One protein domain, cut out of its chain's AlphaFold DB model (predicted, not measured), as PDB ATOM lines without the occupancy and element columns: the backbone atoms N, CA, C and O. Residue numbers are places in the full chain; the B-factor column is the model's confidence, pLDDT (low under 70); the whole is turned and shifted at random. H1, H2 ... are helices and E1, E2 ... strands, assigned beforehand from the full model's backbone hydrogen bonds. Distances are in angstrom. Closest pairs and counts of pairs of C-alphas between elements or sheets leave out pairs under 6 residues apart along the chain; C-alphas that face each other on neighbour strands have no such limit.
ATOM      1  N   PHE A  59     144.784 116.411 200.162       91.81
ATOM      2  CA  PHE A  59     144.230 115.703 201.308       91.81
ATOM      3  C   PHE A  59     145.294 114.810 201.935       91.81
ATOM      4  O   PHE A  59     146.080 114.179 201.233       91.81
ATOM      5  N   ASN A  60     145.317 114.771 203.260       92.19
ATOM      6  CA  ASN A  60     146.121 113.846 204.038       92.19
ATOM      7  C   ASN A  60     145.173 112.846 204.707       92.19
ATOM      8  O   ASN A  60     144.388 113.215 205.583       92.19
ATOM      9  N   LEU A  61     145.199 111.593 204.256       92.56
ATOM     10  CA  LEU A  61     144.346 110.540 204.798       92.56
ATOM     11  C   LEU A  61     144.910 110.073 206.145       92.56
ATOM     12  O   LEU A  61     145.872 109.313 206.199       92.56
ATOM     13  N   ILE A  62     144.318 110.551 207.238       93.06
ATOM     14  CA  ILE A  62     144.785 110.247 208.600       93.06
ATOM     15  C   ILE A  62     144.129 108.993 209.189       93.06
ATOM     16  O   ILE A  62     144.661 108.409 210.130       93.06
ATOM     17  N   GLU A  63     142.982 108.577 208.653       94.12
ATOM     18  CA  GLU A  63     142.259 107.379 209.079       94.12
ATOM     19  C   GLU A  63     141.405 106.837 207.928       94.12
ATOM     20  O   GLU A  63     140.686 107.603 207.278       94.12
ATOM     21  N   PHE A  64     141.461 105.523 207.700       96.56
ATOM     22  CA  PHE A  64     140.660 104.840 206.688       96.56
ATOM     23  C   PHE A  64     140.139 103.498 207.197       96.56
ATOM     24  O   PHE A  64     140.920 102.627 207.582       96.56
ATOM     25  N   GLU A  65     138.824 103.311 207.126       96.81
ATOM     26  CA  GLU A  65     138.158 102.038 207.404       96.81
ATOM     27  C   GLU A  65     137.204 101.696 206.259       96.81
ATOM     28  O   GLU A  65     136.506 102.569 205.744       96.81
ATOM     29  N   SER A  66     137.150 100.431 205.835       96.94
ATOM     30  CA  SER A  66     136.283 100.021 204.726       96.94
ATOM     31  C   SER A  66     135.802  98.584 204.855       96.94
ATOM     32  O   SER A  66     136.594  97.671 205.086       96.94
ATOM     33  N   VAL A  67     134.505  98.377 204.615       96.25
ATOM     34  CA  VAL A  67     133.924  97.040 204.415       96.25
ATOM     35  C   VAL A  67     134.235  96.453 203.033       96.25
ATOM     36  O   VAL A  67     134.108  95.246 202.845       96.25
ATOM     37  N   ILE A  68     134.654  97.280 202.066       94.50
ATOM     38  CA  ILE A  68     135.083  96.834 200.735       94.50
ATOM     39  C   ILE A  68     136.572  96.455 200.806       94.50
ATOM     40  O   ILE A  68     137.400  97.332 201.089       94.50
ATOM     41  N   PRO A  69     136.945  95.188 200.534       94.19
ATOM     42  CA  PRO A  69     138.335  94.749 200.583       94.19
ATOM     43  C   PRO A  69     139.228  95.516 199.603       94.19
ATOM     44  O   PRO A  69     138.847  95.736 198.455       94.19
ATOM     45  N   ASN A  70     140.444  95.858 200.038       93.00
ATOM     46  CA  ASN A  70     141.479  96.503 199.216       93.00
ATOM     47  C   ASN A  70     141.052  97.839 198.571       93.00
ATOM     48  O   ASN A  70     141.527  98.187 197.494       93.00
ATOM     49  N   PHE A  71     140.155  98.597 199.213       95.56
ATOM     50  CA  PHE A  71     139.652  99.863 198.663       95.56
ATOM     51  C   PHE A  71     140.515 101.094 199.006       95.56
ATOM     52  O   PHE A  71     140.221 102.185 198.528       95.56
ATOM     53  N   ALA A  72     141.585 100.945 199.796       95.50
ATOM     54  CA  ALA A  72     142.442 102.063 200.213       95.50
ATOM     55  C   ALA A  72     143.044 102.821 199.013       95.50
ATOM     56  O   ALA A  72     142.855 104.026 198.900       95.50
ATOM     57  N   ASP A  73     143.628 102.110 198.044       95.19
ATOM     58  CA  ASP A  73     144.181 102.728 196.829       95.19
ATOM     59  C   ASP A  73     143.120 103.491 196.015       95.19
ATOM     60  O   ASP A  73     143.413 104.486 195.353       95.19
ATOM     61  N   SER A  74     141.873 103.010 196.024       96.00
ATOM     62  CA  SER A  74     140.745 103.687 195.376       96.00
ATOM     63  C   SER A  74     140.328 104.946 196.137       96.00
ATOM     64  O   SER A  74     139.931 105.924 195.506       96.00
ATOM     65  N   ALA A  75     140.427 104.931 197.469       96.50
ATOM     66  CA  ALA A  75     140.180 106.088 198.320       96.50
ATOM     67  C   ALA A  75     141.229 107.183 198.101       96.50
ATOM     68  O   ALA A  75     140.854 108.329 197.863       96.50
ATOM     69  N   ASP A  76     142.513 106.821 198.072       96.38
ATOM     70  CA  ASP A  76     143.605 107.757 197.787       96.38
ATOM     71  C   ASP A  76     143.440 108.399 196.405       96.38
ATOM     72  O   ASP A  76     143.459 109.621 196.272       96.38
ATOM     73  N   LYS A  77     143.139 107.597 195.374       97.00
ATOM     74  CA  LYS A  77     142.847 108.122 194.028       97.00
ATOM     75  C   LYS A  77     141.642 109.058 194.009       97.00
ATOM     76  O   LYS A  77     141.650 110.047 193.282       97.00
ATOM     77  N   ALA A  78     140.589 108.745 194.764       97.62
ATOM     78  CA  ALA A  78     139.421 109.612 194.850       97.62
ATOM     79  C   ALA A  78     139.775 110.952 195.513       97.62
ATOM     80  O   ALA A  78     139.355 111.994 195.017       97.62
ATOM     81  N   LEU A  79     140.585 110.944 196.576       97.25
ATOM     82  CA  LEU A  79     141.091 112.159 197.217       97.25
ATOM     83  C   LEU A  79     141.946 112.999 196.261       97.25
ATOM     84  O   LEU A  79     141.721 114.206 196.164       97.25
ATOM     85  N   ASP A  80     142.858 112.374 195.512       97.12
ATOM     86  CA  ASP A  80     143.673 113.058 194.500       97.12
ATOM     87  C   ASP A  80     142.801 113.739 193.439       97.12
ATOM     88  O   ASP A  80     143.027 114.899 193.092       97.12
ATOM     89  N   ILE A  81     141.751 113.053 192.971       97.38
ATOM     90  CA  ILE A  81     140.782 113.613 192.021       97.38
ATOM     91  C   ILE A  81     140.083 114.847 192.607       97.38
ATOM     92  O   ILE A  81     139.979 115.870 191.929       97.38
ATOM     93  N   VAL A  82     139.588 114.773 193.849       97.62
ATOM     94  CA  VAL A  82     138.904 115.913 194.484       97.62
ATOM     95  C   VAL A  82     139.864 117.089 194.659       97.62
ATOM     96  O   VAL A  82     139.513 118.218 194.315       97.62
ATOM     97  N   ALA A  83     141.082 116.832 195.141       96.62
ATOM     98  CA  ALA A  83     142.102 117.855 195.355       96.62
ATOM     99  C   ALA A  83     142.490 118.565 194.048       96.62
ATOM    100  O   ALA A  83     142.569 119.796 194.006       96.62
ATOM    101  N   ASP A  84     142.687 117.801 192.973       96.50
ATOM    102  CA  ASP A  84     143.010 118.331 191.653       96.50
ATOM    103  C   ASP A  84     141.858 119.165 191.067       96.50
ATOM    104  O   ASP A  84     142.072 120.281 190.583       96.50
ATOM    105  N   VAL A  85     140.612 118.690 191.179       96.38
ATOM    106  CA  VAL A  85     139.448 119.454 190.707       96.38
ATOM    107  C   VAL A  85     139.271 120.742 191.505       96.38
ATOM    108  O   VAL A  85     139.153 121.800 190.886       96.38
ATOM    109  N   PHE A  86     139.294 120.705 192.840       96.06
ATOM    110  CA  PHE A  86     139.160 121.913 193.669       96.06
ATOM    111  C   PHE A  86     140.271 122.935 193.403       96.06
ATOM    112  O   PHE A  86     140.008 124.138 193.364       96.06
ATOM    113  N   SER A  87     141.491 122.467 193.128       95.38
ATOM    114  CA  SER A  87     142.631 123.326 192.784       95.38
ATOM    115  C   SER A  87     142.550 123.926 191.376       95.38
ATOM    116  O   SER A  87     143.301 124.850 191.056       95.38
ATOM    117  N   SER A  88     141.654 123.432 190.519       94.88
ATOM    118  CA  SER A  88     141.561 123.878 189.132       94.88
ATOM    119  C   SER A  88     140.896 125.252 188.987       94.88
ATOM    120  O   SER A  88     139.949 125.608 189.694       94.88
ATOM    121  N   GLN A  89     141.351 126.015 187.989       92.38
ATOM    122  CA  GLN A  89     140.714 127.279 187.606       92.38
ATOM    123  C   GLN A  89     139.254 127.067 187.170       92.38
ATOM    124  O   GLN A  89     138.394 127.895 187.441       92.38
ATOM    125  N   GLU A  90     138.956 125.921 186.562       91.44
ATOM    126  CA  GLU A  90     137.628 125.575 186.051       91.44
ATOM    127  C   GLU A  90     136.601 125.417 187.178       91.44
ATOM    128  O   GLU A  90     135.456 125.854 187.049       91.44
ATOM    129  N   PHE A  91     137.016 124.819 188.300       95.00
ATOM    130  CA  PHE A  91     136.183 124.709 189.493       95.00
ATOM    131  C   PHE A  91     135.929 126.080 190.108       95.00
ATOM    132  O   PHE A  91     134.776 126.414 190.380       95.00
ATOM    133  N   LYS A  92     136.980 126.900 190.244       94.94
ATOM    134  CA  LYS A  92     136.876 128.281 190.729       94.94
ATOM    135  C   LYS A  92     135.892 129.108 189.896       94.94
ATOM    136  O   LYS A  92     134.949 129.673 190.443       94.94
ATOM    137  N   ASP A  93     136.066 129.126 188.578       92.00
ATOM    138  CA  ASP A  93     135.196 129.873 187.665       92.00
ATOM    139  C   ASP A  93     133.755 129.357 187.688       92.00
ATOM    140  O   ASP A  93     132.815 130.124 187.486       92.00
ATOM    141  N   SER A  94     133.563 128.061 187.939       92.56
ATOM    142  CA  SER A  94     132.234 127.461 188.038       92.56
ATOM    143  C   SER A  94     131.539 127.836 189.343       92.56
ATOM    144  O   SER A  94     130.407 128.307 189.297       92.56
ATOM    145  N   ILE A  95     132.190 127.668 190.500       95.00
ATOM    146  CA  ILE A  95     131.561 127.934 191.803       95.00
ATOM    147  C   ILE A  95     131.298 129.429 192.021       95.00
ATOM    148  O   ILE A  95     130.306 129.779 192.649       95.00
ATOM    149  N   TYR A  96     132.100 130.321 191.426       94.50
ATOM    150  CA  TYR A  96     131.919 131.779 191.527       94.50
ATOM    151  C   TYR A  96     130.619 132.290 190.886       94.50
ATOM    152  O   TYR A  96     130.235 133.429 191.130       94.50
ATOM    153  N   LYS A  97     129.936 131.467 190.083       93.19
ATOM    154  CA  LYS A  97     128.653 131.807 189.445       93.19
ATOM    155  C   LYS A  97     127.442 131.586 190.353       93.19
ATOM    156  O   LYS A  97     126.320 131.834 189.923       93.19
ATOM    157  N   TYR A  98     127.646 131.060 191.559       91.88
ATOM    158  CA  TYR A  98     126.565 130.663 192.452       91.88
ATOM    159  C   TYR A  98     126.540 131.512 193.715       91.88
ATOM    160  O   TYR A  98     127.576 131.718 194.341       91.88
ATOM    161  N   ASP A  99     125.328 131.868 194.137       91.12
ATOM    162  CA  ASP A  99     125.035 132.397 195.465       91.12
ATOM    163  C   ASP A  99     123.986 131.510 196.133       91.12
ATOM    164  O   ASP A  99     122.906 131.267 195.584       91.12
ATOM    165  N   PHE A 100     124.262 131.054 197.346       88.81
ATOM    166  CA  PHE A 100     123.446 130.069 198.048       88.81
ATOM    167  C   PHE A 100     122.597 130.709 199.141       88.81
ATOM    168  O   PHE A 100     122.996 131.694 199.767       88.81
ATOM    169  N   HIS A 101     121.433 130.118 199.405       84.69
ATOM    170  CA  HIS A 101     120.631 130.480 200.567       84.69
ATOM    171  C   HIS A 101     121.455 130.348 201.853       84.69
ATOM    172  O   HIS A 101     122.212 129.386 202.020       84.69
ATOM    173  N   SER A 102     121.292 131.293 202.780       73.19
ATOM    174  CA  SER A 102     121.877 131.176 204.111       73.19
ATOM    175  C   SER A 102     121.277 129.975 204.831       73.19
ATOM    176  O   SER A 102     120.083 129.958 205.120       73.19
ATOM    177  N   THR A 103     122.087 128.971 205.149       62.81
ATOM    178  CA  THR A 103     121.577 127.792 205.846       62.81
ATOM    179  C   THR A 103     121.351 128.126 207.323       62.81
ATOM    180  O   THR A 103     122.308 128.208 208.099       62.81
ATOM    181  N   ASN A 104     120.095 128.295 207.744       52.19
ATOM    182  CA  ASN A 104     119.757 128.632 209.139       52.19
ATOM    183  C   ASN A 104     120.097 127.497 210.121       52.19
ATOM    184  O   ASN A 104     120.299 127.742 211.314       52.19
ATOM    185  N   ALA A 105     120.213 126.265 209.610       55.59
ATOM    186  CA  ALA A 105     120.564 125.056 210.359       55.59
ATOM    187  C   ALA A 105     121.855 125.203 211.188       55.59
ATOM    188  O   ALA A 105     121.988 124.601 212.254       55.59
ATOM    189  N   TRP A 106     122.789 126.047 210.744       55.66
ATOM    190  CA  TRP A 106     124.072 126.231 211.416       55.66
ATOM    191  C   TRP A 106     123.994 127.043 212.719       55.66
ATOM    192  O   TRP A 106     124.696 126.737 213.688       55.66
ATOM    193  N   SER A 107     123.108 128.045 212.775       52.97
ATOM    194  CA  SER A 107     122.885 128.862 213.979       52.97
ATOM    195  C   SER A 107     122.465 128.022 215.192       52.97
ATOM    196  O   SER A 107     122.743 128.400 216.329       52.97
ATOM    197  N   LEU A 108     121.847 126.861 214.951       53.19
ATOM    198  CA  LEU A 108     121.415 125.913 215.976       53.19
ATOM    199  C   LEU A 108     122.538 124.947 216.388       53.19
ATOM    200  O   LEU A 108     122.642 124.608 217.564       53.19
ATOM    201  N   TYR A 109     123.402 124.539 215.453       55.53
ATOM    202  CA  TYR A 109     124.497 123.594 215.714       55.53
ATOM    203  C   TYR A 109     125.673 124.243 216.476       55.53
ATOM    204  O   TYR A 109     126.186 123.675 217.440       55.53
ATOM    205  N   THR A 110     126.067 125.474 216.122       50.19
ATOM    206  CA  THR A 110     127.176 126.204 216.793       50.19
ATOM    207  C   THR A 110     126.896 126.643 218.207       50.19
ATOM    208  O   THR A 110     127.824 126.739 219.006       50.19
ATOM    209  N   GLN A 111     125.634 126.904 218.537       51.22
ATOM    210  CA  GLN A 111     125.257 127.216 219.913       51.22
ATOM    211  C   GLN A 111     125.488 126.025 220.853       51.22
ATOM    212  O   GLN A 111     125.559 126.217 222.063       51.22
ATOM    213  N   GLN A 112     125.620 124.808 220.314       48.31
ATOM    214  CA  GLN A 112     125.744 123.583 221.099       48.31
ATOM    215  C   GLN A 112     127.127 122.929 221.003       48.31
ATOM    216  O   GLN A 112     127.508 122.209 221.928       48.31
ATOM    217  N   HIS A 113     127.897 123.155 219.930       51.22
ATOM    218  CA  HIS A 113     129.159 122.448 219.691       51.22
ATOM    219  C   HIS A 113     130.304 123.414 219.354       51.22
ATOM    220  O   HIS A 113     130.383 123.965 218.256       51.22
ATOM    221  N   SER A 114     131.234 123.589 220.302       50.19
ATOM    222  CA  SER A 114     132.507 124.280 220.086       50.19
ATOM    223  C   SER A 114     133.430 123.371 219.281       50.19
ATOM    224  O   SER A 114     134.286 122.678 219.834       50.19
ATOM    225  N   CYS A 115     133.223 123.304 217.972       50.47
ATOM    226  CA  CYS A 115     134.126 122.544 217.134       50.47
ATOM    227  C   CYS A 115     135.453 123.296 216.973       50.47
ATOM    228  O   CYS A 115     135.610 124.149 216.103       50.47
ATOM    229  N   GLN A 116     136.405 122.994 217.854       45.47
ATOM    230  CA  GLN A 116     137.813 123.289 217.647       45.47
ATOM    231  C   GLN A 116     138.427 122.071 216.969       45.47
ATOM    232  O   GLN A 116     138.841 121.127 217.640       45.47
ATOM    233  N   VAL A 117     138.477 122.052 215.639       45.53
ATOM    234  CA  VAL A 117     139.356 121.085 214.974       45.53
ATOM    235  C   VAL A 117     140.771 121.563 215.262       45.53
ATOM    236  O   VAL A 117     141.191 122.615 214.779       45.53
ATOM    237  N   SER A 118     141.505 120.844 216.106       38.72
ATOM    238  CA  SER A 118     142.937 121.079 216.272       38.72
ATOM    239  C   SER A 118     143.598 120.943 214.895       38.72
ATOM    240  O   SER A 118     143.560 119.862 214.318       38.72
ATOM    241  N   GLY A 119     144.122 122.042 214.347       44.72
ATOM    242  CA  GLY A 119     144.652 122.119 212.977       44.72
ATOM    243  C   GLY A 119     143.844 123.028 212.041       44.72
ATOM    244  O   GLY A 119     144.443 123.743 211.245       44.72
ATOM    245  N   TYR A 120     142.520 123.123 212.216       45.50
ATOM    246  CA  TYR A 120     141.641 124.025 211.456       45.50
ATOM    247  C   TYR A 120     141.129 125.146 212.373       45.50
ATOM    248  O   TYR A 120     139.987 125.131 212.838       45.50
ATOM    249  N   GLY A 121     142.000 126.098 212.721       44.66
ATOM    250  CA  GLY A 121     141.684 127.138 213.713       44.66
ATOM    251  C   GLY A 121     140.367 127.863 213.419       44.66
ATOM    252  O   GLY A 121     140.207 128.319 212.303       44.66
ATOM    253  N   ASN A 122     139.442 127.947 214.391       46.12
ATOM    254  CA  ASN A 122     138.164 128.696 214.395       46.12
ATOM    255  C   ASN A 122     137.619 129.149 213.019       46.12
ATOM    256  O   ASN A 122     137.308 130.323 212.817       46.12
ATOM    257  N   ARG A 123     137.498 128.230 212.056       54.03
ATOM    258  CA  ARG A 123     137.135 128.574 210.671       54.03
ATOM    259  C   ARG A 123     135.652 128.657 210.415       54.03
ATOM    260  O   ARG A 123     135.225 129.015 209.322       54.03
ATOM    261  N   ILE A 124     134.859 128.343 211.425       54.81
ATOM    262  CA  ILE A 124     133.428 128.303 211.257       54.81
ATOM    263  C   ILE A 124     132.823 129.660 211.619       54.81
ATOM    264  O   ILE A 124     132.216 129.850 212.672       54.81
ATOM    265  N   LEU A 125     133.071 130.627 210.739       53.22
ATOM    266  CA  LEU A 125     132.521 131.974 210.809       53.22
ATOM    267  C   LEU A 125     131.143 132.013 210.147       53.22
ATOM    268  O   LEU A 125     130.794 131.151 209.347       53.22
ATOM    269  N   ASN A 126     130.348 133.020 210.491       57.03
ATOM    270  CA  ASN A 126     129.102 133.313 209.797       57.03
ATOM    271  C   ASN A 126     129.427 133.602 208.317       57.03
ATOM    272  O   ASN A 126     130.022 134.630 208.010       57.03
ATOM    273  N   LYS A 127     129.106 132.662 207.417       69.38
ATOM    274  CA  LYS A 127     129.542 132.663 206.001       69.38
ATOM    275  C   LYS A 127     128.619 133.465 205.080       69.38
ATOM    276  O   LYS A 127     128.669 133.318 203.859       69.38
ATOM    277  N   ILE A 128     127.731 134.241 205.690       74.94
ATOM    278  CA  ILE A 128     126.680 135.000 205.032       74.94
ATOM    279  C   ILE A 128     127.238 136.379 204.707       74.94
ATOM    280  O   ILE A 128     127.688 137.104 205.596       74.94
ATOM    281  N   ASP A 129     127.190 136.748 203.436       77.94
ATOM    282  CA  ASP A 129     127.477 138.100 203.001       77.94
ATOM    283  C   ASP A 129     126.432 139.059 203.589       77.94
ATOM    284  O   ASP A 129     125.222 138.879 203.436       77.94
ATOM    285  N   SER A 130     126.904 140.082 204.302       77.38
ATOM    286  CA  SER A 130     126.042 140.985 205.068       77.38
ATOM    287  C   SER A 130     125.150 141.871 204.197       77.38
ATOM    288  O   SER A 130     124.231 142.495 204.719       77.38
ATOM    289  N   VAL A 131     125.441 141.970 202.896       81.06
ATOM    290  CA  VAL A 131     124.691 142.801 201.947       81.06
ATOM    291  C   VAL A 131     123.562 141.994 201.314       81.06
ATOM    292  O   VAL A 131     122.421 142.445 201.275       81.06
ATOM    293  N   THR A 132     123.872 140.797 200.831       82.62
ATOM    294  CA  THR A 132     122.942 139.933 200.095       82.62
ATOM    295  C   THR A 132     122.166 138.985 201.001       82.62
ATOM    296  O   THR A 132     121.122 138.473 200.598       82.62
ATOM    297  N   GLY A 133     122.662 138.717 202.213       82.56
ATOM    298  CA  GLY A 133     122.116 137.673 203.079       82.56
ATOM    299  C   GLY A 133     122.333 136.262 202.522       82.56
ATOM    300  O   GLY A 133     121.643 135.332 202.933       82.56
ATOM    301  N   ARG A 134     123.266 136.086 201.575       86.62
ATOM    302  CA  ARG A 134     123.553 134.812 200.899       86.62
ATOM    303  C   ARG A 134     124.963 134.326 201.208       86.62
ATOM    304  O   ARG A 134     125.826 135.089 201.629       86.62
ATOM    305  N   VAL A 135     125.208 133.039 200.998       87.81
ATOM    306  CA  VAL A 135     126.562 132.477 200.996       87.81
ATOM    307  C   VAL A 135     127.087 132.561 199.567       87.81
ATOM    308  O   VAL A 135     126.579 131.868 198.689       87.81
ATOM    309  N   LEU A 136     128.087 133.402 199.323       90.19
ATOM    310  CA  LEU A 136     128.668 133.563 197.988       90.19
ATOM    311  C   LEU A 136     129.519 132.343 197.616       90.19
ATOM    312  O   LEU A 136     130.253 131.805 198.451       90.19
ATOM    313  N   GLY A 137     129.499 131.936 196.350       92.25
ATOM    314  CA  GLY A 137     130.328 130.836 195.856       92.25
ATOM    315  C   GLY A 137     131.832 131.103 195.959       92.25
ATOM    316  O   GLY A 137     132.620 130.178 196.154       92.25
ATOM    317  N   SER A 138     132.241 132.374 195.936       92.12
ATOM    318  CA  SER A 138     133.620 132.785 196.221       92.12
ATOM    319  C   SER A 138     134.041 132.485 197.664       92.12
ATOM    320  O   SER A 138     135.167 132.039 197.886       92.12
ATOM    321  N   THR A 139     133.136 132.650 198.633       89.06
ATOM    322  CA  THR A 139     133.348 132.250 200.033       89.06
ATOM    323  C   THR A 139     133.458 130.731 200.151       89.06
ATOM    324  O   THR A 139     134.364 130.241 200.817       89.06
ATOM    325  N   VAL A 140     132.600 129.978 199.448       91.00
ATOM    326  CA  VAL A 140     132.685 128.503 199.396       91.00
ATOM    327  C   VAL A 140     134.042 128.040 198.874       91.00
ATOM    328  O   VAL A 140     134.683 127.191 199.488       91.00
ATOM    329  N   TYR A 141     134.513 128.623 197.773       93.31
ATOM    330  CA  TYR A 141     135.830 128.305 197.226       93.31
ATOM    331  C   TYR A 141     136.964 128.638 198.198       93.31
ATOM    332  O   TYR A 141     137.872 127.831 198.381       93.31
ATOM    333  N   ALA A 142     136.913 129.817 198.829       88.75
ATOM    334  CA  ALA A 142     137.917 130.229 199.799       88.75
ATOM    335  C   ALA A 142     138.013 129.237 200.964       88.75
ATOM    336  O   ALA A 142     139.126 128.896 201.354       88.75
ATOM    337  N   ASP A 143     136.876 128.737 201.453       87.12
ATOM    338  CA  ASP A 143     136.806 127.751 202.531       87.12
ATOM    339  C   ASP A 143     137.344 126.378 202.116       87.12
ATOM    340  O   ASP A 143     138.145 125.795 202.846       87.12
ATOM    341  N   LEU A 144     136.955 125.876 200.937       90.12
ATOM    342  CA  LEU A 144     137.474 124.612 200.394       90.12
ATOM    343  C   LEU A 144     139.001 124.659 200.237       90.12
ATOM    344  O   LEU A 144     139.687 123.693 200.549       90.12
ATOM    345  N   MET A 145     139.533 125.808 199.813       90.38
ATOM    346  CA  MET A 145     140.961 126.030 199.562       90.38
ATOM    347  C   MET A 145     141.703 126.640 200.761       90.38
ATOM    348  O   MET A 145     142.847 127.096 200.629       90.38
ATOM    349  N   ALA A 146     141.068 126.722 201.932       84.25
ATOM    350  CA  ALA A 146     141.608 127.472 203.059       84.25
ATOM    351  C   ALA A 146     142.871 126.807 203.644       84.25
ATOM    352  O   ALA A 146     143.787 127.519 204.064       84.25
ATOM    353  N   ASP A 147     143.020 125.486 203.523       81.62
ATOM    354  CA  ASP A 147     144.275 124.767 203.784       81.62
ATOM    355  C   ASP A 147     144.940 124.295 202.498       81.62
ATOM    356  O   ASP A 147     144.283 123.899 201.541       81.62
ATOM    357  N   SER A 148     146.272 124.336 202.470       84.00
ATOM    358  CA  SER A 148     147.036 123.653 201.421       84.00
ATOM    359  C   SER A 148     147.058 122.135 201.628       84.00
ATOM    360  O   SER A 148     147.280 121.401 200.670       84.00
ATOM    361  N   VAL A 149     146.824 121.664 202.859       87.12
ATOM    362  CA  VAL A 149     146.699 120.245 203.213       87.12
ATOM    363  C   VAL A 149     145.549 120.086 204.206       87.12
ATOM    364  O   VAL A 149     145.603 120.661 205.290       87.12
ATOM    365  N   ALA A 150     144.530 119.316 203.837       87.31
ATOM    366  CA  ALA A 150     143.387 118.998 204.683       87.31
ATOM    367  C   ALA A 150     143.485 117.549 205.187       87.31
ATOM    368  O   ALA A 150     143.481 116.610 204.392       87.31
ATOM    369  N   ASP A 151     143.565 117.362 206.503       89.56
ATOM    370  CA  ASP A 151     143.473 116.049 207.144       89.56
ATOM    371  C   ASP A 151     142.041 115.499 207.054       89.56
ATOM    372  O   ASP A 151     141.098 116.153 207.509       89.56
ATOM    373  N   ILE A 152     141.883 114.289 206.510       90.75
ATOM    374  CA  ILE A 152     140.588 113.629 206.292       90.75
ATOM    375  C   ILE A 152     140.565 112.244 206.938       90.75
ATOM    376  O   ILE A 152     141.534 111.488 206.876       90.75
ATOM    377  N   ARG A 153     139.412 111.903 207.523       93.88
ATOM    378  CA  ARG A 153     139.065 110.556 207.992       93.88
ATOM    379  C   ARG A 153     137.935 110.006 207.128       93.88
ATOM    380  O   ARG A 153     136.915 110.682 206.978       93.88
ATOM    381  N   LEU A 154     138.108 108.811 206.577       96.06
ATOM    382  CA  LEU A 154     137.173 108.195 205.635       96.06
ATOM    383  C   LEU A 154     136.716 106.823 206.134       96.06
ATOM    384  O   LEU A 154     137.544 105.945 206.357       96.06
ATOM    385  N   HIS A 155     135.404 106.605 206.233       96.81
ATOM    386  CA  HIS A 155     134.815 105.308 206.580       96.81
ATOM    387  C   HIS A 155     133.863 104.829 205.478       96.81
ATOM    388  O   HIS A 155     132.960 105.563 205.074       96.81
ATOM    389  N   ILE A 156     134.019 103.588 205.011       96.38
ATOM    390  CA  ILE A 156     133.086 102.921 204.093       96.38
ATOM    391  C   ILE A 156     132.361 101.809 204.847       96.38
ATOM    392  O   ILE A 156     132.970 100.815 205.241       96.38
ATOM    393  N   LEU A 157     131.051 101.970 205.030       94.81
ATOM    394  CA  LEU A 157     130.211 101.074 205.826       94.81
ATOM    395  C   LEU A 157     129.287 100.227 204.946       94.81
ATOM    396  O   LEU A 157     128.849 100.656 203.878       94.81
ATOM    397  N   ALA A 158     128.945  99.032 205.432       92.38
ATOM    398  CA  ALA A 158     127.988  98.157 204.764       92.38
ATOM    399  C   ALA A 158     126.562  98.711 204.887       92.38
ATOM    400  O   ALA A 158     126.155  99.153 205.965       92.38
ATOM    401  N   SER A 159     125.781  98.651 203.809       88.44
ATOM    402  CA  SER A 159     124.385  99.098 203.802       88.44
ATOM    403  C   SER A 159     123.492  98.222 202.926       88.44
ATOM    404  O   SER A 159     123.922  97.627 201.944       88.44
ATOM    405  N   SER A 160     122.201  98.167 203.262       81.56
ATOM    406  CA  SER A 160     121.183  97.431 202.502       81.56
ATOM    407  C   SER A 160     120.664  98.179 201.263       81.56
ATOM    408  O   SER A 160     119.733  97.700 200.616       81.56
ATOM    409  N   GLY A 161     121.231  99.348 200.931       73.81
ATOM    410  CA  GLY A 161     120.928 100.089 199.697       73.81
ATOM    411  C   GLY A 161     119.608 100.869 199.704       73.81
ATOM    412  O   GLY A 161     119.023 101.091 198.648       73.81
ATOM    413  N   SER A 162     119.108 101.274 200.880       66.56
ATOM    414  CA  SER A 162     117.800 101.948 201.024       66.56
ATOM    415  C   SER A 162     117.848 103.408 201.510       66.56
ATOM    416  O   SER A 162     116.799 104.044 201.627       66.56
ATOM    417  N   SER A 163     119.032 103.981 201.748       70.38
ATOM    418  CA  SER A 163     119.213 105.390 202.143       70.38
ATOM    419  C   SER A 163     120.512 105.987 201.567       70.38
ATOM    420  O   SER A 163     121.190 105.304 200.802       70.38
ATOM    421  N   GLY A 164     120.766 107.282 201.832       77.44
ATOM    422  CA  GLY A 164     121.720 108.169 201.133       77.44
ATOM    423  C   GLY A 164     123.132 107.621 200.888       77.44
ATOM    424  O   GLY A 164     123.517 106.596 201.430       77.44
ATOM    425  N   TYR A 165     123.912 108.307 200.049       89.00
ATOM    426  CA  TYR A 165     125.258 107.873 199.642       89.00
ATOM    427  C   TYR A 165     126.281 107.916 200.788       89.00
ATOM    428  O   TYR A 165     127.208 107.109 200.840       89.00
ATOM    429  N   GLY A 166     126.079 108.796 201.760       91.50
ATOM    430  CA  GLY A 166     126.982 108.960 202.881       91.50
ATOM    431  C   GLY A 166     126.440 109.926 203.916       91.50
ATOM    432  O   GLY A 166     125.248 110.252 203.929       91.50
ATOM    433  N   SER A 167     127.329 110.320 204.815       92.44
ATOM    434  CA  SER A 167     127.103 111.408 205.756       92.44
ATOM    435  C   SER A 167     128.430 111.879 206.326       92.44
ATOM    436  O   SER A 167     129.302 111.063 206.617       92.44
ATOM    437  N   ALA A 168     128.533 113.161 206.621       89.44
ATOM    438  CA  ALA A 168     129.595 113.715 207.430       89.44
ATOM    439  C   ALA A 168     129.006 114.582 208.533       89.44
ATOM    440  O   ALA A 168     127.953 115.210 208.392       89.44
ATOM    441  N   VAL A 169     129.719 114.619 209.651       76.75
ATOM    442  CA  VAL A 169     129.480 115.610 210.694       76.75
ATOM    443  C   VAL A 169     130.516 116.725 210.558       76.75
ATOM    444  O   VAL A 169     131.646 116.457 210.134       76.75
ATOM    445  N   PRO A 170     130.168 117.971 210.916       75.50
ATOM    446  CA  PRO A 170     131.128 119.064 210.986       75.50
ATOM    447  C   PRO A 170     132.390 118.634 211.737       75.50
ATOM    448  O   PRO A 170     132.297 118.058 212.822       75.50
ATOM    449  N   CYS A 171     133.557 118.891 211.139       71.56
ATOM    450  CA  CYS A 171     134.870 118.520 211.678       71.56
ATOM    451  C   CYS A 171     135.120 117.021 211.939       71.56
ATOM    452  O   CYS A 171     136.053 116.667 212.667       71.56
ATOM    453  N   GLY A 172     134.254 116.145 211.438       79.12
ATOM    454  CA  GLY A 172     134.313 114.719 211.707       79.12
ATOM    455  C   GLY A 172     134.921 113.913 210.573       79.12
ATOM    456  O   GLY A 172     135.689 114.403 209.749       79.12
ATOM    457  N   TYR A 173     134.559 112.638 210.570       86.94
ATOM    458  CA  TYR A 173     134.840 111.711 209.489       86.94
ATOM    459  C   TYR A 173     133.751 111.794 208.415       86.94
ATOM    460  O   TYR A 173     132.603 112.156 208.689       86.94
ATOM    461  N   ILE A 174     134.132 111.443 207.190       94.38
ATOM    462  CA  ILE A 174     133.218 111.246 206.071       94.38
ATOM    463  C   ILE A 174     132.848 109.766 206.027       94.38
ATOM    464  O   ILE A 174     133.715 108.905 205.870       94.38
ATOM    465  N   VAL A 175     131.555 109.474 206.134       95.44
ATOM    466  CA  VAL A 175     130.987 108.140 205.923       95.44
ATOM    467  C   VAL A 175     130.494 108.022 204.496       95.44
ATOM    468  O   VAL A 175     129.836 108.917 203.970       95.44
ATOM    469  N   SER A 176     130.764 106.887 203.869       96.00
ATOM    470  CA  SER A 176     130.157 106.466 202.607       96.00
ATOM    471  C   SER A 176     129.634 105.044 202.734       96.00
ATOM    472  O   SER A 176     130.155 104.260 203.524       96.00
ATOM    473  N   TYR A 177     128.607 104.699 201.969       94.94
ATOM    474  CA  TYR A 177     128.066 103.342 201.969       94.94
ATOM    475  C   TYR A 177     128.536 102.531 200.760       94.94
ATOM    476  O   TYR A 177     128.672 103.041 199.655       94.94
ATOM    477  N   ASP A 178     128.777 101.243 200.960       94.00
ATOM    478  CA  ASP A 178     129.366 100.351 199.958       94.00
ATOM    479  C   ASP A 178     128.509 100.116 198.702       94.00
ATOM    480  O   ASP A 178     129.047  99.894 197.616       94.00
ATOM    481  N   TRP A 179     127.180 100.171 198.826       91.75
ATOM    482  CA  TRP A 179     126.249  99.762 197.769       91.75
ATOM    483  C   TRP A 179     126.406 100.524 196.441       91.75
ATOM    484  O   TRP A 179     126.094  99.965 195.391       91.75
ATOM    485  N   PHE A 180     126.897 101.771 196.458       90.38
ATOM    486  CA  PHE A 180     127.113 102.578 195.245       90.38
ATOM    487  C   PHE A 180     128.578 102.629 194.787       90.38
ATOM    488  O   PHE A 180     128.875 103.157 193.716       90.38
ATOM    489  N   LEU A 181     129.497 102.066 195.574       92.88
ATOM    490  CA  LEU A 181     130.935 102.026 195.298       92.88
ATOM    491  C   LEU A 181     131.329 100.716 194.607       92.88
ATOM    492  O   LEU A 181     132.345 100.097 194.917       92.88
ATOM    493  N   GLN A 182     130.498 100.286 193.659       83.94
ATOM    494  CA  GLN A 182     130.647  99.030 192.932       83.94
ATOM    495  C   GLN A 182     130.852  99.296 191.435       83.94
ATOM    496  O   GLN A 182     130.304 100.245 190.874       83.94
ATOM    497  N   GLY A 183     131.624  98.436 190.767       87.12
ATOM    498  CA  GLY A 183     131.864  98.516 189.322       87.12
ATOM    499  C   GLY A 183     133.037  99.414 188.916       87.12
ATOM    500  O   GLY A 183     133.881  99.787 189.728       87.12
ATOM    501  N   THR A 184     133.116  99.726 187.621       85.62
ATOM    502  CA  THR A 184     134.287 100.377 187.001       85.62
ATOM    503  C   THR A 184     134.430 101.861 187.330       85.62
ATOM    504  O   THR A 184     135.530 102.393 187.231       85.62
ATOM    505  N   ASP A 185     133.351 102.520 187.754       89.75
ATOM    506  CA  ASP A 185     133.339 103.958 188.058       89.75
ATOM    507  C   ASP A 185     133.401 104.251 189.571       89.75
ATOM    508  O   ASP A 185     133.203 105.394 189.982       89.75
ATOM    509  N   ALA A 186     133.682 103.249 190.417       94.00
ATOM    510  CA  ALA A 186     133.633 103.385 191.876       94.00
ATOM    511  C   ALA A 186     134.501 104.540 192.413       94.00
ATOM    512  O   ALA A 186     134.050 105.295 193.268       94.00
ATOM    513  N   VAL A 187     135.709 104.733 191.867       96.31
ATOM    514  CA  VAL A 187     136.610 105.841 192.247       96.31
ATOM    515  C   VAL A 187     135.983 107.204 191.932       96.31
ATOM    516  O   VAL A 187     136.008 108.104 192.768       96.31
ATOM    517  N   TYR A 188     135.370 107.351 190.752       94.75
ATOM    518  CA  TYR A 188     134.696 108.590 190.356       94.75
ATOM    519  C   TYR A 188     133.494 108.874 191.253       94.75
ATOM    520  O   TYR A 188     133.359 109.985 191.753       94.75
ATOM    521  N   GLN A 189     132.648 107.870 191.497       94.75
ATOM    522  CA  GLN A 189     131.500 108.016 192.395       94.75
ATOM    523  C   GLN A 189     131.944 108.389 193.811       94.75
ATOM    524  O   GLN A 189     131.325 109.241 194.449       94.75
ATOM    525  N   TYR A 190     133.050 107.806 194.282       97.38
ATOM    526  CA  TYR A 190     133.581 108.126 195.595       97.38
ATOM    527  C   TYR A 190     134.105 109.560 195.677       97.38
ATOM    528  O   TYR A 190     133.794 110.256 196.636       97.38
ATOM    529  N   ALA A 191     134.808 110.043 194.646       97.81
ATOM    530  CA  ALA A 191     135.262 111.432 194.573       97.81
ATOM    531  C   ALA A 191     134.089 112.430 194.617       97.81
ATOM    532  O   ALA A 191     134.164 113.449 195.309       97.81
ATOM    533  N   LEU A 192     132.972 112.129 193.940       96.50
ATOM    534  CA  LEU A 192     131.757 112.953 194.018       96.50
ATOM    535  C   LEU A 192     131.185 112.983 195.436       96.50
ATOM    536  O   LEU A 192     130.839 114.058 195.929       96.50
ATOM    537  N   ASN A 193     131.121 111.825 196.096       96.88
ATOM    538  CA  ASN A 193     130.626 111.745 197.464       96.88
ATOM    539  C   ASN A 193     131.551 112.478 198.448       96.88
ATOM    540  O   ASN A 193     131.076 113.277 199.242       96.88
ATOM    541  N   ILE A 194     132.871 112.294 198.352       97.38
ATOM    542  CA  ILE A 194     133.845 113.024 199.178       97.38
ATOM    543  C   ILE A 194     133.696 114.536 198.975       97.38
ATOM    544  O   ILE A 194     133.675 115.274 199.954       97.38
ATOM    545  N   SER A 195     133.537 115.006 197.735       97.56
ATOM    546  CA  SER A 195     133.346 116.436 197.442       97.56
ATOM    547  C   SER A 195     132.103 117.008 198.131       97.56
ATOM    548  O   SER A 195     132.137 118.117 198.667       97.56
ATOM    549  N   HIS A 196     131.009 116.241 198.127       96.19
ATOM    550  CA  HIS A 196     129.761 116.578 198.812       96.19
ATOM    551  C   HIS A 196     129.956 116.620 200.331       96.19
ATOM    552  O   HIS A 196     129.714 117.639 200.973       96.19
ATOM    553  N   GLU A 197     130.438 115.521 200.904       95.25
ATOM    554  CA  GLU A 197     130.543 115.337 202.349       95.25
ATOM    555  C   GLU A 197     131.617 116.235 202.978       95.25
ATOM    556  O   GLU A 197     131.452 116.723 204.096       95.25
ATOM    557  N   PHE A 198     132.683 116.561 202.245       93.38
ATOM    558  CA  PHE A 198     133.684 117.522 202.701       93.38
ATOM    559  C   PHE A 198     133.067 118.907 202.943       93.38
ATOM    560  O   PHE A 198     133.403 119.558 203.933       93.38
ATOM    561  N   CYS A 199     132.074 119.328 202.150       91.25
ATOM    562  CA  CYS A 199     131.337 120.568 202.414       91.25
ATOM    563  C   CYS A 199     130.639 120.540 203.785       91.25
ATOM    564  O   CYS A 199     130.649 121.542 204.505       91.25
ATOM    565  N   HIS A 200     130.084 119.392 204.184       88.19
ATOM    566  CA  HIS A 200     129.480 119.216 205.505       88.19
ATOM    567  C   HIS A 200     130.524 119.267 206.628       88.19
ATOM    568  O   HIS A 200     130.257 119.874 207.666       88.19
ATOM    569  N   THR A 201     131.743 118.747 206.415       85.31
ATOM    570  CA  THR A 201     132.836 118.898 207.402       85.31
ATOM    571  C   THR A 201     133.205 120.365 207.644       85.31
ATOM    572  O   THR A 201     133.550 120.731 208.768       85.31
ATOM    573  N   LEU A 202     133.040 121.215 206.622       82.25
ATOM    574  CA  LEU A 202     133.231 122.666 206.685       82.25
ATOM    575  C   LEU A 202     132.004 123.424 207.223       82.25
ATOM    576  O   LEU A 202     132.048 124.650 207.340       82.25
ATOM    577  N   GLY A 203     130.909 122.731 207.548       80.31
ATOM    578  CA  GLY A 203     129.694 123.310 208.127       80.31
ATOM    579  C   GLY A 203     128.629 123.753 207.119       80.31
ATOM    580  O   GLY A 203     127.647 124.378 207.517       80.31
ATOM    581  N   TYR A 204     128.772 123.439 205.828       84.62
ATOM    582  CA  TYR A 204     127.712 123.681 204.843       84.62
ATOM    583  C   TYR A 204     126.664 122.577 204.916       84.62
ATOM    584  O   TYR A 204     126.821 121.551 204.271       84.62
ATOM    585  N   MET A 205     125.605 122.756 205.701       84.44
ATOM    586  CA  MET A 205     124.590 121.716 205.928       84.44
ATOM    587  C   MET A 205     123.427 121.802 204.935       84.44
ATOM    588  O   MET A 205     123.140 122.859 204.377       84.44
ATOM    589  N   HIS A 206     122.711 120.694 204.752       85.88
ATOM    590  CA  HIS A 206     121.438 120.719 204.038       85.88
ATOM    591  C   HIS A 206     120.431 121.613 204.766       85.88
ATOM    592  O   HIS A 206     120.186 121.441 205.960       85.88
ATOM    593  N   ASP A 207     119.811 122.534 204.032       77.69
ATOM    594  CA  ASP A 207     118.719 123.361 204.542       77.69
ATOM    595  C   ASP A 207     117.403 122.958 203.879       77.69
ATOM    596  O   ASP A 207     117.222 123.145 202.673       77.69
ATOM    597  N   SER A 208     116.491 122.383 204.663       78.44
ATOM    598  CA  SER A 208     115.144 122.013 204.217       78.44
ATOM    599  C   SER A 208     114.169 123.193 204.180       78.44
ATOM    600  O   SER A 208     113.042 123.028 203.725       78.44
ATOM    601  N   THR A 209     114.567 124.359 204.694       76.94
ATOM    602  CA  THR A 209     113.762 125.592 204.728       76.94
ATOM    603  C   THR A 209     114.001 126.500 203.523       76.94
ATOM    604  O   THR A 209     113.284 127.486 203.351       76.94
ATOM    605  N   ARG A 210     114.967 126.155 202.662       80.31
ATOM    606  CA  ARG A 210     115.270 126.903 201.437       80.31
ATOM    607  C   ARG A 210     114.067 126.953 200.474       80.31
ATOM    608  O   ARG A 210     113.284 125.998 200.432       80.31
ATOM    609  N   PRO A 211     113.937 128.013 199.655       83.06
ATOM    610  CA  PRO A 211     112.909 128.084 198.621       83.06
ATOM    611  C   PRO A 211     112.959 126.896 197.649       83.06
ATOM    612  O   PRO A 211     114.026 126.362 197.332       83.06
ATOM    613  N   ALA A 212     111.790 126.490 197.145       80.12
ATOM    614  CA  ALA A 212     111.698 125.434 196.142       80.12
ATOM    615  C   ALA A 212     112.496 125.816 194.882       80.12
ATOM    616  O   ALA A 212     112.328 126.910 194.350       80.12
ATOM    617  N   GLY A 213     113.346 124.903 194.409       77.81
ATOM    618  CA  GLY A 213     114.219 125.120 193.250       77.81
ATOM    619  C   GLY A 213     115.646 125.553 193.599       77.81
ATOM    620  O   GLY A 213     116.527 125.416 192.755       77.81
ATOM    621  N   GLU A 214     115.920 125.986 194.835       84.25
ATOM    622  CA  GLU A 214     117.296 126.240 195.271       84.25
ATOM    623  C   GLU A 214     118.011 124.931 195.648       84.25
ATOM    624  O   GLU A 214     117.443 124.032 196.285       84.25
ATOM    625  N   ILE A 215     119.279 124.819 195.249       83.88
ATOM    626  CA  ILE A 215     120.164 123.698 195.577       83.88
ATOM    627  C   ILE A 215     121.174 124.191 196.617       83.88
ATOM    628  O   ILE A 215     121.678 125.307 196.514       83.88
ATOM    629  N   ASP A 216     121.451 123.380 197.640       88.81
ATOM    630  CA  ASP A 216     122.454 123.735 198.647       88.81
ATOM    631  C   ASP A 216     123.895 123.567 198.131       88.81
ATOM    632  O   ASP A 216     124.154 123.060 197.033       88.81
ATOM    633  N   VAL A 217     124.841 124.055 198.934       91.06
ATOM    634  CA  VAL A 217     126.265 124.115 198.587       91.06
ATOM    635  C   VAL A 217     126.825 122.731 198.259       91.06
ATOM    636  O   VAL A 217     127.471 122.580 197.226       91.06
ATOM    637  N   ALA A 218     126.554 121.722 199.095       92.06
ATOM    638  CA  ALA A 218     127.154 120.393 198.967       92.06
ATOM    639  C   ALA A 218     126.767 119.722 197.639       92.06
ATOM    640  O   ALA A 218     127.641 119.296 196.877       92.06
ATOM    641  N   TYR A 219     125.474 119.747 197.290       91.88
ATOM    642  CA  TYR A 219     125.004 119.229 196.001       91.88
ATOM    643  C   TYR A 219     125.576 120.003 194.812       91.88
ATOM    644  O   TYR A 219     125.903 119.408 193.784       91.88
ATOM    645  N   THR A 220     125.695 121.327 194.935       93.81
ATOM    646  CA  THR A 220     126.227 122.162 193.853       93.81
ATOM    647  C   THR A 220     127.708 121.886 193.619       93.81
ATOM    648  O   THR A 220     128.112 121.687 192.475       93.81
ATOM    649  N   VAL A 221     128.508 121.790 194.685       95.81
ATOM    650  CA  VAL A 221     129.935 121.447 194.608       95.81
ATOM    651  C   VAL A 221     130.127 120.081 193.953       95.81
ATOM    652  O   VAL A 221     130.857 119.986 192.965       95.81
ATOM    653  N   ALA A 222     129.424 119.042 194.413       95.44
ATOM    654  CA  ALA A 222     129.514 117.713 193.808       95.44
ATOM    655  C   ALA A 222     129.059 117.709 192.334       95.44
ATOM    656  O   ALA A 222     129.661 117.040 191.493       95.44
ATOM    657  N   GLY A 223     128.038 118.503 191.993       92.44
ATOM    658  CA  GLY A 223     127.582 118.706 190.617       92.44
ATOM    659  C   GLY A 223     128.635 119.362 189.719       92.44
ATOM    660  O   GLY A 223     128.855 118.903 188.596       92.44
ATOM    661  N   ILE A 224     129.332 120.391 190.208       94.12
ATOM    662  CA  ILE A 224     130.441 121.030 189.483       94.12
ATOM    663  C   ILE A 224     131.583 120.029 189.278       94.12
ATOM    664  O   ILE A 224     132.060 119.889 188.152       94.12
ATOM    665  N   VAL A 225     131.981 119.291 190.323       95.62
ATOM    666  CA  VAL A 225     133.035 118.264 190.225       95.62
ATOM    667  C   VAL A 225     132.666 117.211 189.183       95.62
ATOM    668  O   VAL A 225     133.462 116.925 188.290       95.62
ATOM    669  N   LYS A 226     131.429 116.700 189.217       93.25
ATOM    670  CA  LYS A 226     130.912 115.764 188.210       93.25
ATOM    671  C   LYS A 226     131.045 116.316 186.797       93.25
ATOM    672  O   LYS A 226     131.516 115.604 185.913       93.25
ATOM    673  N   ASN A 227     130.650 117.566 186.581       87.38
ATOM    674  CA  ASN A 227     130.713 118.186 185.262       87.38
ATOM    675  C   ASN A 227     132.165 118.347 184.781       87.38
ATOM    676  O   ASN A 227     132.462 118.081 183.619       87.38
ATOM    677  N   ILE A 228     133.090 118.732 185.659       89.62
ATOM    678  CA  ILE A 228     134.510 118.851 185.302       89.62
ATOM    679  C   ILE A 228     135.093 117.482 184.944       89.62
ATOM    680  O   ILE A 228     135.703 117.341 183.887       89.62
ATOM    681  N   LEU A 229     134.859 116.455 185.763       91.25
ATOM    682  CA  LEU A 229     135.376 115.108 185.504       91.25
ATOM    683  C   LEU A 229     134.792 114.501 184.232       91.25
ATOM    684  O   LEU A 229     135.526 113.934 183.425       91.25
ATOM    685  N   GLN A 230     133.487 114.669 184.018       86.00
ATOM    686  CA  GLN A 230     132.848 114.219 182.790       86.00
ATOM    687  C   GLN A 230     133.422 114.948 181.574       86.00
ATOM    688  O   GLN A 230     133.668 114.300 180.559       86.00
ATOM    689  N   ARG A 231     133.691 116.259 181.675       83.94
ATOM    690  CA  ARG A 231     134.334 117.021 180.599       83.94
ATOM    691  C   ARG A 231     135.736 116.508 180.296       83.94
ATOM    692  O   ARG A 231     136.040 116.288 179.137       83.94
ATOM    693  N   ARG A 232     136.570 116.289 181.311       88.19
ATOM    694  CA  ARG A 232     137.947 115.819 181.113       88.19
ATOM    695  C   ARG A 232     137.990 114.423 180.503       88.19
ATOM    696  O   ARG A 232     138.694 114.215 179.526       88.19
ATOM    697  N   LYS A 233     137.146 113.502 180.984       85.75
ATOM    698  CA  LYS A 233     136.955 112.176 180.365       85.75
ATOM    699  C   LYS A 233     136.555 112.308 178.893       85.75
ATOM    700  O   LYS A 233     137.043 111.592 178.027       85.75
ATOM    701  N   ASN A 234     135.664 113.246 178.611       82.19
ATOM    702  CA  ASN A 234     135.205 113.562 177.270       82.19
ATOM    703  C   ASN A 234     136.317 114.158 176.378       82.19
ATOM    704  O   ASN A 234     136.447 113.769 175.220       82.19
ATOM    705  N   GLU A 235     137.145 115.055 176.910       83.81
ATOM    706  CA  GLU A 235     138.312 115.636 176.233       83.81
ATOM    707  C   GLU A 235     139.389 114.575 175.951       83.81
ATOM    708  O   GLU A 235     139.950 114.535 174.858       83.81
ATOM    709  N   GLU A 236     139.626 113.650 176.884       86.69
ATOM    710  CA  GLU A 236     140.521 112.503 176.690       86.69
ATOM    711  C   GLU A 236     140.060 111.597 175.541       86.69
ATOM    712  O   GLU A 236     140.884 111.158 174.738       86.69
ATOM    713  N   LEU A 237     138.747 111.358 175.408       83.81
ATOM    714  CA  LEU A 237     138.187 110.531 174.329       83.81
ATOM    715  C   LEU A 237     138.453 111.099 172.927       83.81
ATOM    716  O   LEU A 237     138.487 110.331 171.955       83.81
ATOM    717  N   ILE A 238     138.627 112.418 172.818       88.75
ATOM    718  CA  ILE A 238     138.864 113.127 171.553       88.75
ATOM    719  C   ILE A 238     140.318 113.565 171.376       88.75
ATOM    720  O   ILE A 238     140.686 114.029 170.298       88.75
ATOM    721  N   ASN A 239     141.159 113.415 172.400       90.31
ATOM    722  CA  ASN A 239     142.535 113.887 172.363       90.31
ATOM    723  C   ASN A 239     143.326 113.217 171.225       90.31
ATOM    724  O   ASN A 239     143.382 111.992 171.113       90.31
TER     725      ASN A 239
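What this domain is: This is residues 59 to 239 of the 394 residues of an uncharacterized protein of Pedobacter sp. BS3 (UniProt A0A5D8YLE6). A twisted sheet of four strands, E1, E4, E6 and E5, makes one wall, with H1 and H5 over one of its faces and no named helix over the other; the long helix H6 packs on H5 on the side away from the sheet, and its residues 231 to 238 stick out with Asn 239. H2, H4 and the small two-strand sheet of E2 and E3 gather at one end of this body, with the long link of residues 111 to 133 also at that end. The printed part has 181 residues with six named helices and six named strands, in the order E1 H1 H2 E2 H3 E3 H4 E4 E5 E6 H5 H6; the class is mixed, helices and strands. The larger sheet runs E1 E4 E6 E5 and is mixed, while E2 and E3 are antiparallel. The whole is compact, with a radius of gyration of the C-alphas of 16.3 A and spans of 46 by 40 by 34 A.

Where its parts are: E1, residues 59 to 66, begins at C-alpha 59 (144.230, 115.703, 201.308), bends by 74 degrees at residue 62 and is 17.9 A long. H1, residues 72 to 87, measures 22.5 A, and H2 is residues 89 to 95. E2, residues 99 to 101, H3, residues 105 to 110, E3, residues 134 to 136, and H4, residues 137 to 144, follow. E4, residues 149 to 157, is the longest strand at 25.4 A and begins at C-alpha 149 (146.699, 120.245, 203.213). E5 is residues 166 to 168 and E6 residues 174 to 177. H5, residues 186 to 201, measures 22.0 A. H6, residues 217 to 238, measures 31.8 A and ends at C-alpha 238 (138.864, 113.127, 171.553).

How they stand to each other: In the larger sheet, twisted with C-alphas up to 4.1 A off its best plane, edge strand E1 is parallel to E4, with N 60 and O 150 2.8 A apart. E4 is parallel to E6, with N 176 and O 155 at 2.8 A. E5 and E6 form an antiparallel hairpin, with N 175 and O 167 at 2.8 A. H1 and H5 are on the same face, giving two layers, helices on one face of a sheet. H1 lies over E1 and E4 at a height over the sheet of 9.5 A, H5 over E4 and E6 at 8.2 A. H1 and H5 touch at a steep tilt of 61 degrees, closest at the C-alphas of Ala 78 and Ala 191, 4.5 A apart. H5 and H6 form a helical hairpin, touching at a shallow tilt of 28 degrees, opposite ways; the closest C-alphas, of His 196 and Ala 218, are 4.6 A apart. With residues 221 to 228 alone H6 touches H2, closest at the C-alphas of Phe 91 and Ile 224, 6.8 A. H2 touches H4, closest at the C-alphas of Ile 95 and Gly 137, 5.1 A. E2 and E3 are antiparallel neighbours, with N 100 and O 135 at 2.8 A. H3 touches no helix. Every O i to N i+4 pair is within hydrogen-bond range in H1, H2, H3 and H4; in H5 10 of 12 are, in H6 17 of 18.

The domain as a whole: The two C-alphas farthest apart, of Gln 112 and Asn 239, are 52.5 A apart. The printed part has no cut. The links from H3 to E3 and from H5 to H6 are long. Residues 231 to 239, of which 231 to 238 belong to H6, stand free. The mean pLDDT of the printed part is 84.4; it is under 70 at residues 103 to 127 and residue 162.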